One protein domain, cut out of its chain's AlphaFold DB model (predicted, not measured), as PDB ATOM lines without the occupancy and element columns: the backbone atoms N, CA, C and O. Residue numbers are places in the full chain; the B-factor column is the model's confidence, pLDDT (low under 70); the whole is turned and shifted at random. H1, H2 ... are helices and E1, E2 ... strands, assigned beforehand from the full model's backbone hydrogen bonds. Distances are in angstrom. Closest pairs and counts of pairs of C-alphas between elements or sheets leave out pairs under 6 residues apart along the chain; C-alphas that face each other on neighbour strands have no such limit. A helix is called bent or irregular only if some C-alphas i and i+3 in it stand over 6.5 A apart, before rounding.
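AT A GLANCE: This is residues 153 to 213 of the 216 residues of an uncharacterized protein of Rhodococcus tukisamuensis (UniProt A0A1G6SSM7). A small strand hairpin, E1 and E2, makes one end of the domain, and three helices lie beyond it, with H3 packed across both H1 and H2, while residues 153 to 163, before E1, hold no named element. The 61 printed residues, mixed in class, hold antiparallel E1 and E2, then H1, H2 and H3. The whole is compact, with radius of gyration of the C-alphas 11.4 A and spans 33 by 24 by 18 A.

HOW THE PARTS SIT: In the hairpin of E1, residues 164 to 168, and E2, residues 171 to 174, N 165 and O 173 are 2.8 A apart, within hydrogen-bond range. H1, residues 175 to 182, touches H3, residues 200 to 208, about perpendicular at 76 degrees; the closest C-alphas, of Leu 182 and Cys 201, are 5.6 A apart. H2, residues 187 to 196, touches H3 at 89 degrees, about perpendicular; the closest C-alphas, of Leu 193 and Gly 202, are 4.4 A apart. H1 and H2 are apart. Every O i to N i+4 pair is within hydrogen-bond range in H1 and H3, and 4 of 6 in H2.

IN THESE COORDINATES: E1 begins at C-alpha 164 (30.299, 27.831, 15.257) and spans 10.9 A, E2 10.0 A, H1 10.2 A. H2 spans 14.9 A and is irregular: C-alphas 188 and 191 are 7.0 A apart. H3 spans 11.8 A and ends at C-alpha 208 (42.984, 38.545, 15.970).

THE WHOLE: The C-alphas farthest apart, of Ala 169 and Glu 211, are 36.0 A apart. The printed part has no cut, and the four links are tight. Mean pLDDT of the printed part is 71.5; residues 153 to 157, 165 to 171, 193 to 200 and 202 are under 70.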
ATOM      1  N   ALA A 153      33.243  31.505  23.911       37.00
ATOM      2  CA  ALA A 153      33.610  32.702  23.140       37.00
ATOM      3  C   ALA A 153      35.113  33.056  23.248       37.00
ATOM      4  O   ALA A 153      35.713  33.552  22.294       37.00
ATOM      5  N   THR A 154      35.740  32.732  24.386       37.41
ATOM      6  CA  THR A 154      37.189  32.861  24.633       37.41
ATOM      7  C   THR A 154      37.994  31.667  24.092       37.41
ATOM      8  O   THR A 154      39.217  31.742  24.000       37.41
ATOM      9  N   ALA A 155      37.322  30.568  23.739       44.72
ATOM     10  CA  ALA A 155      37.898  29.331  23.206       44.72
ATOM     11  C   ALA A 155      37.523  29.049  21.732       44.72
ATOM     12  O   ALA A 155      37.927  28.020  21.192       44.72
ATOM     13  N   VAL A 156      36.774  29.944  21.076       55.91
ATOM     14  CA  VAL A 156      36.521  29.912  19.630       55.91
ATOM     15  C   VAL A 156      37.865  29.985  18.914       55.91
ATOM     16  O   VAL A 156      38.610  30.958  19.069       55.91
ATOM     17  N   ASP A 157      38.157  28.986  18.082       69.38
ATOM     18  CA  ASP A 157      39.264  29.094  17.142       69.38
ATOM     19  C   ASP A 157      38.868  30.041  16.004       69.38
ATOM     20  O   ASP A 157      38.330  29.643  14.973       69.38
ATOM     21  N   TRP A 158      39.155  31.328  16.193       76.19
ATOM     22  CA  TRP A 158      38.946  32.371  15.188       76.19
ATOM     23  C   TRP A 158      39.844  32.212  13.937       76.19
ATOM     24  O   TRP A 158      39.790  33.063  13.048       76.19
ATOM     25  N   ALA A 159      40.684  31.170  13.849       76.56
ATOM     26  CA  ALA A 159      41.366  30.761  12.621       76.56
ATOM     27  C   ALA A 159      40.649  29.618  11.867       76.56
ATOM     28  O   ALA A 159      40.929  29.436  10.680       76.56
ATOM     29  N   ASP A 160      39.713  28.894  12.494       79.38
ATOM     30  CA  ASP A 160      38.840  27.929  11.816       79.38
ATOM     31  C   ASP A 160      37.582  28.641  11.278       79.38
ATOM     32  O   ASP A 160      36.710  29.029  12.058       79.38
ATOM     33  N   PRO A 161      37.419  28.800   9.948       76.88
ATOM     34  CA  PRO A 161      36.231  29.430   9.378       76.88
ATOM     35  C   PRO A 161      34.940  28.631   9.636       76.88
ATOM     36  O   PRO A 161      33.853  29.196   9.528       76.88
ATOM     37  N   THR A 162      35.032  27.340   9.972       79.00
ATOM     38  CA  THR A 162      33.879  26.472  10.255       79.00
ATOM     39  C   THR A 162      33.449  26.477  11.723       79.00
ATOM     40  O   THR A 162      32.370  25.966  12.034       79.00
ATOM     41  N   ALA A 163      34.226  27.103  12.617       72.75
ATOM     42  CA  ALA A 163      33.883  27.213  14.028       72.75
ATOM     43  C   ALA A 163      32.544  27.949  14.218       72.75
ATOM     44  O   ALA A 163      32.293  29.014  13.642       72.75
ATOM     45  N   VAL A 164      31.667  27.354  15.029       70.06
ATOM     46  CA  VAL A 164      30.299  27.831  15.257       70.06
ATOM     47  C   VAL A 164      30.281  28.857  16.383       70.06
ATOM     48  O   VAL A 164      30.629  28.546  17.517       70.06
ATOM     49  N   LEU A 165      29.815  30.064  16.069       58.62
ATOM     50  CA  LEU A 165      29.669  31.177  17.010       58.62
ATOM     51  C   LEU A 165      28.272  31.228  17.631       58.62
ATOM     52  O   LEU A 165      28.096  31.700  18.751       58.62
ATOM     53  N   ARG A 166      27.250  30.774  16.891       56.66
ATOM     54  CA  ARG A 166      25.875  30.689  17.392       56.66
ATOM     55  C   ARG A 166      25.057  29.663  16.618       56.66
ATOM     56  O   ARG A 166      25.121  29.615  15.394       56.66
ATOM     57  N   ASN A 167      24.234  28.895  17.324       46.28
ATOM     58  CA  ASN A 167      23.201  28.049  16.728       46.28
ATOM     59  C   ASN A 167      21.811  28.601  17.062       46.28
ATOM     60  O   ASN A 167      21.534  28.964  18.204       46.28
ATOM     61  N   HIS A 168      20.930  28.622  16.066       50.28
ATOM     62  CA  HIS A 168      19.523  28.981  16.190       50.28
ATOM     63  C   HIS A 168      18.649  27.968  15.441       50.28
ATOM     64  O   HIS A 168      19.101  27.310  14.507       50.28
ATOM     65  N   ALA A 169      17.356  27.909  15.774       46.53
ATOM     66  CA  ALA A 169      16.383  27.083  15.046       46.53
ATOM     67  C   ALA A 169      16.289  27.421  13.539       46.53
ATOM     68  O   ALA A 169      15.877  26.581  12.746       46.53
ATOM     69  N   ASN A 170      16.703  28.634  13.151       51.19
ATOM     70  CA  ASN A 170      16.682  29.124  11.772       51.19
ATOM     71  C   ASN A 170      18.044  29.019  11.053       51.19
ATOM     72  O   ASN A 170      18.143  29.453   9.908       51.19
ATOM     73  N   GLY A 171      19.093  28.491  11.700       56.78
ATOM     74  CA  GLY A 171      20.419  28.333  11.098       56.78
ATOM     75  C   GLY A 171      21.588  28.507  12.071       56.78
ATOM     76  O   GLY A 171      21.419  28.845  13.244       56.78
ATOM     77  N   THR A 172      22.790  28.291  11.545       73.69
ATOM     78  CA  THR A 172      24.072  28.408  12.251       73.69
ATOM     79  C   THR A 172      24.813  29.659  11.782       73.69
ATOM     80  O   THR A 172      24.759  29.990  10.602       73.69
ATOM     81  N   VAL A 173      25.508  30.338  12.697       70.56
ATOM     82  CA  VAL A 173      26.436  31.443  12.411       70.56
ATOM     83  C   VAL A 173      27.850  30.979  12.738       70.56
ATOM     84  O   VAL A 173      28.109  30.503  13.846       70.56
ATOM     85  N   THR A 174      28.758  31.130  11.781       81.62
ATOM     86  CA  THR A 174      30.154  30.679  11.848       81.62
ATOM     87  C   THR A 174      31.150  31.841  11.818       81.62
ATOM     88  O   THR A 174      30.800  33.004  11.572       81.62
ATOM     89  N   VAL A 175      32.431  31.527  12.025       77.94
ATOM     90  CA  VAL A 175      33.542  32.451  11.753       77.94
ATOM     91  C   VAL A 175      33.552  32.887  10.279       77.94
ATOM     92  O   VAL A 175      33.783  34.063  10.012       77.94
ATOM     93  N   ALA A 176      33.226  32.010   9.320       80.44
ATOM     94  CA  ALA A 176      33.121  32.377   7.904       80.44
ATOM     95  C   ALA A 176      32.046  33.447   7.646       80.44
ATOM     96  O   ALA A 176      32.314  34.413   6.931       80.44
ATOM     97  N   ASP A 177      30.868  33.323   8.265       85.00
ATOM     98  CA  ASP A 177      29.797  34.326   8.153       85.00
ATOM     99  C   ASP A 177      30.229  35.672   8.749       85.00
ATOM    100  O   ASP A 177      29.951  36.733   8.192       85.00
ATOM    101  N   THR A 178      30.979  35.631   9.853       82.00
ATOM    102  CA  THR A 178      31.547  36.822  10.501       82.00
ATOM    103  C   THR A 178      32.620  37.487   9.643       82.00
ATOM    104  O   THR A 178      32.634  38.709   9.525       82.00
ATOM    105  N   LEU A 179      33.487  36.714   8.984       86.94
ATOM    106  CA  LEU A 179      34.475  37.231   8.033       86.94
ATOM    107  C   LEU A 179      33.804  37.838   6.792       86.94
ATOM    108  O   LEU A 179      34.201  38.911   6.337       86.94
ATOM    109  N   ALA A 180      32.756  37.190   6.277       89.94
ATOM    110  CA  ALA A 180      31.949  37.708   5.177       89.94
ATOM    111  C   ALA A 180      31.200  38.992   5.569       89.94
ATOM    112  O   ALA A 180      31.109  39.911   4.759       89.94
ATOM    113  N   GLN A 181      30.719  39.099   6.814       84.88
ATOM    114  CA  GLN A 181      30.129  40.324   7.350       84.88
ATOM    115  C   GLN A 181      31.185  41.434   7.492       84.88
ATOM    116  O   GLN A 181      30.969  42.540   6.989       84.88
ATOM    117  N   LEU A 182      32.341  41.132   8.097       86.19
ATOM    118  CA  LEU A 182      33.463  42.054   8.316       86.19
ATOM    119  C   LEU A 182      33.987  42.663   7.007       86.19
ATOM    120  O   LEU A 182      34.347  43.838   6.982       86.19
ATOM    121  N   ALA A 183      33.961  41.907   5.905       90.88
ATOM    122  CA  ALA A 183      34.365  42.381   4.582       90.88
ATOM    123  C   ALA A 183      33.519  43.553   4.031       90.88
ATOM    124  O   ALA A 183      33.957  44.224   3.099       90.88
ATOM    125  N   ASN A 184      32.339  43.827   4.605       90.50
ATOM    126  CA  ASN A 184      31.500  44.981   4.245       90.50
ATOM    127  C   ASN A 184      31.839  46.253   5.045       90.50
ATOM    128  O   ASN A 184      31.314  47.321   4.732       90.50
ATOM    129  N   TYR A 185      32.685  46.160   6.079       84.38
ATOM    130  CA  TYR A 185      33.108  47.305   6.886       84.38
ATOM    131  C   TYR A 185      34.436  47.875   6.385       84.38
ATOM    132  O   TYR A 185      35.435  47.159   6.274       84.38
ATOM    133  N   ASP A 186      34.471  49.190   6.169       91.44
ATOM    134  CA  ASP A 186      35.711  49.915   5.897       91.44
ATOM    135  C   ASP A 186      36.717  49.733   7.051       91.44
ATOM    136  O   ASP A 186      36.351  49.770   8.231       91.44
ATOM    137  N   ARG A 187      38.003  49.560   6.719       88.62
ATOM    138  CA  ARG A 187      39.079  49.340   7.704       88.62
ATOM    139  C   ARG A 187      39.232  50.483   8.709       88.62
ATOM    140  O   ARG A 187      39.694  50.244   9.819       88.62
ATOM    141  N   SER A 188      38.814  51.700   8.364       89.75
ATOM    142  CA  SER A 188      38.780  52.841   9.288       89.75
ATOM    143  C   SER A 188      37.805  52.657  10.460       89.75
ATOM    144  O   SER A 188      38.023  53.242  11.519       89.75
ATOM    145  N   ALA A 189      36.778  51.809  10.320       81.19
ATOM    146  CA  ALA A 189      35.844  51.478  11.400       81.19
ATOM    147  C   ALA A 189      36.361  50.369  12.337       81.19
ATOM    148  O   ALA A 189      35.870  50.235  13.460       81.19
ATOM    149  N   TRP A 190      37.349  49.574  11.903       85.50
ATOM    150  CA  TRP A 190      37.807  48.387  12.634       85.50
ATOM    151  C   TRP A 190      38.318  48.681  14.060       85.50
ATOM    152  O   TRP A 190      37.987  47.891  14.942       85.50
ATOM    153  N   PRO A 191      39.017  49.801  14.361       78.88
ATOM    154  CA  PRO A 191      39.380  50.144  15.738       78.88
ATOM    155  C   PRO A 191      38.181  50.331  16.674       78.88
ATOM    156  O   PRO A 191      38.223  49.854  17.801       78.88
ATOM    157  N   SER A 192      37.088  50.961  16.222       70.69
ATOM    158  CA  SER A 192      35.882  51.119  17.059       70.69
ATOM    159  C   SER A 192      35.192  49.772  17.277       70.69
ATOM    160  O   SER A 192      34.853  49.418  18.400       70.69
ATOM    161  N   LEU A 193      35.076  48.960  16.217       65.56
ATOM    162  CA  LEU A 193      34.508  47.612  16.307       65.56
ATOM    163  C   LEU A 193      35.311  46.714  17.266       65.56
ATOM    164  O   LEU A 193      34.707  45.983  18.050       65.56
ATOM    165  N   ALA A 194      36.645  46.786  17.230       65.75
ATOM    166  CA  ALA A 194      37.531  46.067  18.144       65.75
ATOM    167  C   ALA A 194      37.414  46.578  19.589       65.75
ATOM    168  O   ALA A 194      37.334  45.770  20.512       65.75
ATOM    169  N   ASP A 195      37.377  47.900  19.794       58.97
ATOM    170  CA  ASP A 195      37.296  48.514  21.125       58.97
ATOM    171  C   ASP A 195      35.935  48.244  21.802       58.97
ATOM    172  O   ASP A 195      35.863  47.966  23.000       58.97
ATOM    173  N   GLU A 196      34.853  48.208  21.022       58.50
ATOM    174  CA  GLU A 196      33.496  47.916  21.494       58.50
ATOM    175  C   GLU A 196      33.231  46.409  21.672       58.50
ATOM    176  O   GLU A 196      32.616  46.012  22.657       58.50
ATOM    177  N   ALA A 197      33.669  45.558  20.733       61.38
ATOM    178  CA  ALA A 197      33.456  44.097  20.704       61.38
ATOM    179  C   ALA A 197      32.000  43.602  20.932       61.38
ATOM    180  O   ALA A 197      31.764  42.438  21.259       61.38
ATOM    181  N   ILE A 198      31.003  44.458  20.685       51.88
ATOM    182  CA  ILE A 198      29.564  44.145  20.803       51.88
ATOM    183  C   ILE A 198      29.003  43.297  19.642       51.88
ATOM    184  O   ILE A 198      27.831  42.932  19.645       51.88
ATOM    185  N   THR A 199      29.822  42.985  18.635       60.16
ATOM    186  CA  THR A 199      29.474  42.127  17.489       60.16
ATOM    187  C   THR A 199      30.520  41.032  17.314       60.16
ATOM    188  O   THR A 199      31.676  41.232  17.687       60.16
ATOM    189  N   PHE A 200      30.170  39.919  16.659       64.88
ATOM    190  CA  PHE A 200      31.154  38.891  16.289       64.88
ATOM    191  C   PHE A 200      32.304  39.461  15.440       64.88
ATOM    192  O   PHE A 200      33.450  39.070  15.634       64.88
ATOM    193  N   CYS A 201      32.035  40.450  14.575       71.38
ATOM    194  CA  CYS A 201      33.074  41.181  13.841       71.38
ATOM    195  C   CYS A 201      34.062  41.880  14.793       71.38
ATOM    196  O   CYS A 201      35.272  41.766  14.629       71.38
ATOM    197  N   GLY A 202      33.551  42.575  15.814       69.81
ATOM    198  CA  GLY A 202      34.370  43.231  16.834       69.81
ATOM    199  C   GLY A 202      35.129  42.257  17.740       69.81
ATOM    200  O   GLY A 202      36.272  42.519  18.098       69.81
ATOM    201  N   GLN A 203      34.530  41.109  18.063       71.31
ATOM    202  CA  GLN A 203      35.160  40.042  18.851       71.31
ATOM    203  C   GLN A 203      36.295  39.371  18.072       71.31
ATOM    204  O   GLN A 203      37.398  39.255  18.599       71.31
ATOM    205  N   TYR A 204      36.066  39.041  16.796       76.62
ATOM    206  CA  TYR A 204      37.110  38.588  15.876       76.62
ATOM    207  C   TYR A 204      38.266  39.594  15.812       76.62
ATOM    208  O   TYR A 204      39.423  39.212  15.980       76.62
ATOM    209  N   LEU A 205      37.968  40.886  15.617       78.44
ATOM    210  CA  LEU A 205      38.994  41.929  15.562       78.44
ATOM    211  C   LEU A 205      39.765  42.040  16.885       78.44
ATOM    212  O   LEU A 205      40.986  42.001  16.860       78.44
ATOM    213  N   ARG A 206      39.099  42.079  18.044       75.94
ATOM    214  CA  ARG A 206      39.776  42.113  19.355       75.94
ATOM    215  C   ARG A 206      40.624  40.857  19.625       75.94
ATOM    216  O   ARG A 206      41.659  40.968  20.274       75.94
ATOM    217  N   ALA A 207      40.229  39.688  19.113       72.19
ATOM    218  CA  ALA A 207      40.955  38.425  19.288       72.19
ATOM    219  C   ALA A 207      42.109  38.207  18.285       72.19
ATOM    220  O   ALA A 207      43.079  37.518  18.604       72.19
ATOM    221  N   ARG A 208      42.010  38.751  17.065       81.94
ATOM    222  CA  ARG A 208      42.984  38.545  15.970       81.94
ATOM    223  C   ARG A 208      43.853  39.761  15.657       81.94
ATOM    224  O   ARG A 208      44.907  39.588  15.054       81.94
ATOM    225  N   HIS A 209      43.403  40.940  16.072       81.12
ATOM    226  CA  HIS A 209      44.012  42.249  15.850       81.12
ATOM    227  C   HIS A 209      43.979  43.102  17.140       81.12
ATOM    228  O   HIS A 209      43.365  44.178  17.160       81.12
ATOM    229  N   PRO A 210      44.594  42.639  18.248       72.12
ATOM    230  CA  PRO A 210      44.609  43.376  19.514       72.12
ATOM    231  C   PRO A 210      45.236  44.774  19.385       72.12
ATOM    232  O   PRO A 210      44.872  45.665  20.144       72.12
ATOM    233  N   GLU A 211      46.096  45.007  18.386       82.25
ATOM    234  CA  GLU A 211      46.675  46.315  18.048       82.25
ATOM    235  C   GLU A 211      45.653  47.391  17.630       82.25
ATOM    236  O   GLU A 211      46.007  48.563  17.505       82.25
ATOM    237  N   LEU A 212      44.396  47.006  17.386       75.06
ATOM    238  CA  LEU A 212      43.295  47.921  17.066       75.06
ATOM    239  C   LEU A 212      42.520  48.391  18.309       75.06
ATOM    240  O   LEU A 212      41.746  49.345  18.212       75.06
ATOM    241  N   VAL A 213      42.716  47.736  19.457       70.88
ATOM    242  CA  VAL A 213      42.145  48.139  20.748       70.88
ATOM    243  C   VAL A 213      43.007  49.252  21.343       70.88
ATOM    244  O   VAL A 213      44.231  49.215  21.251       70.88
TER     245      VAL A 213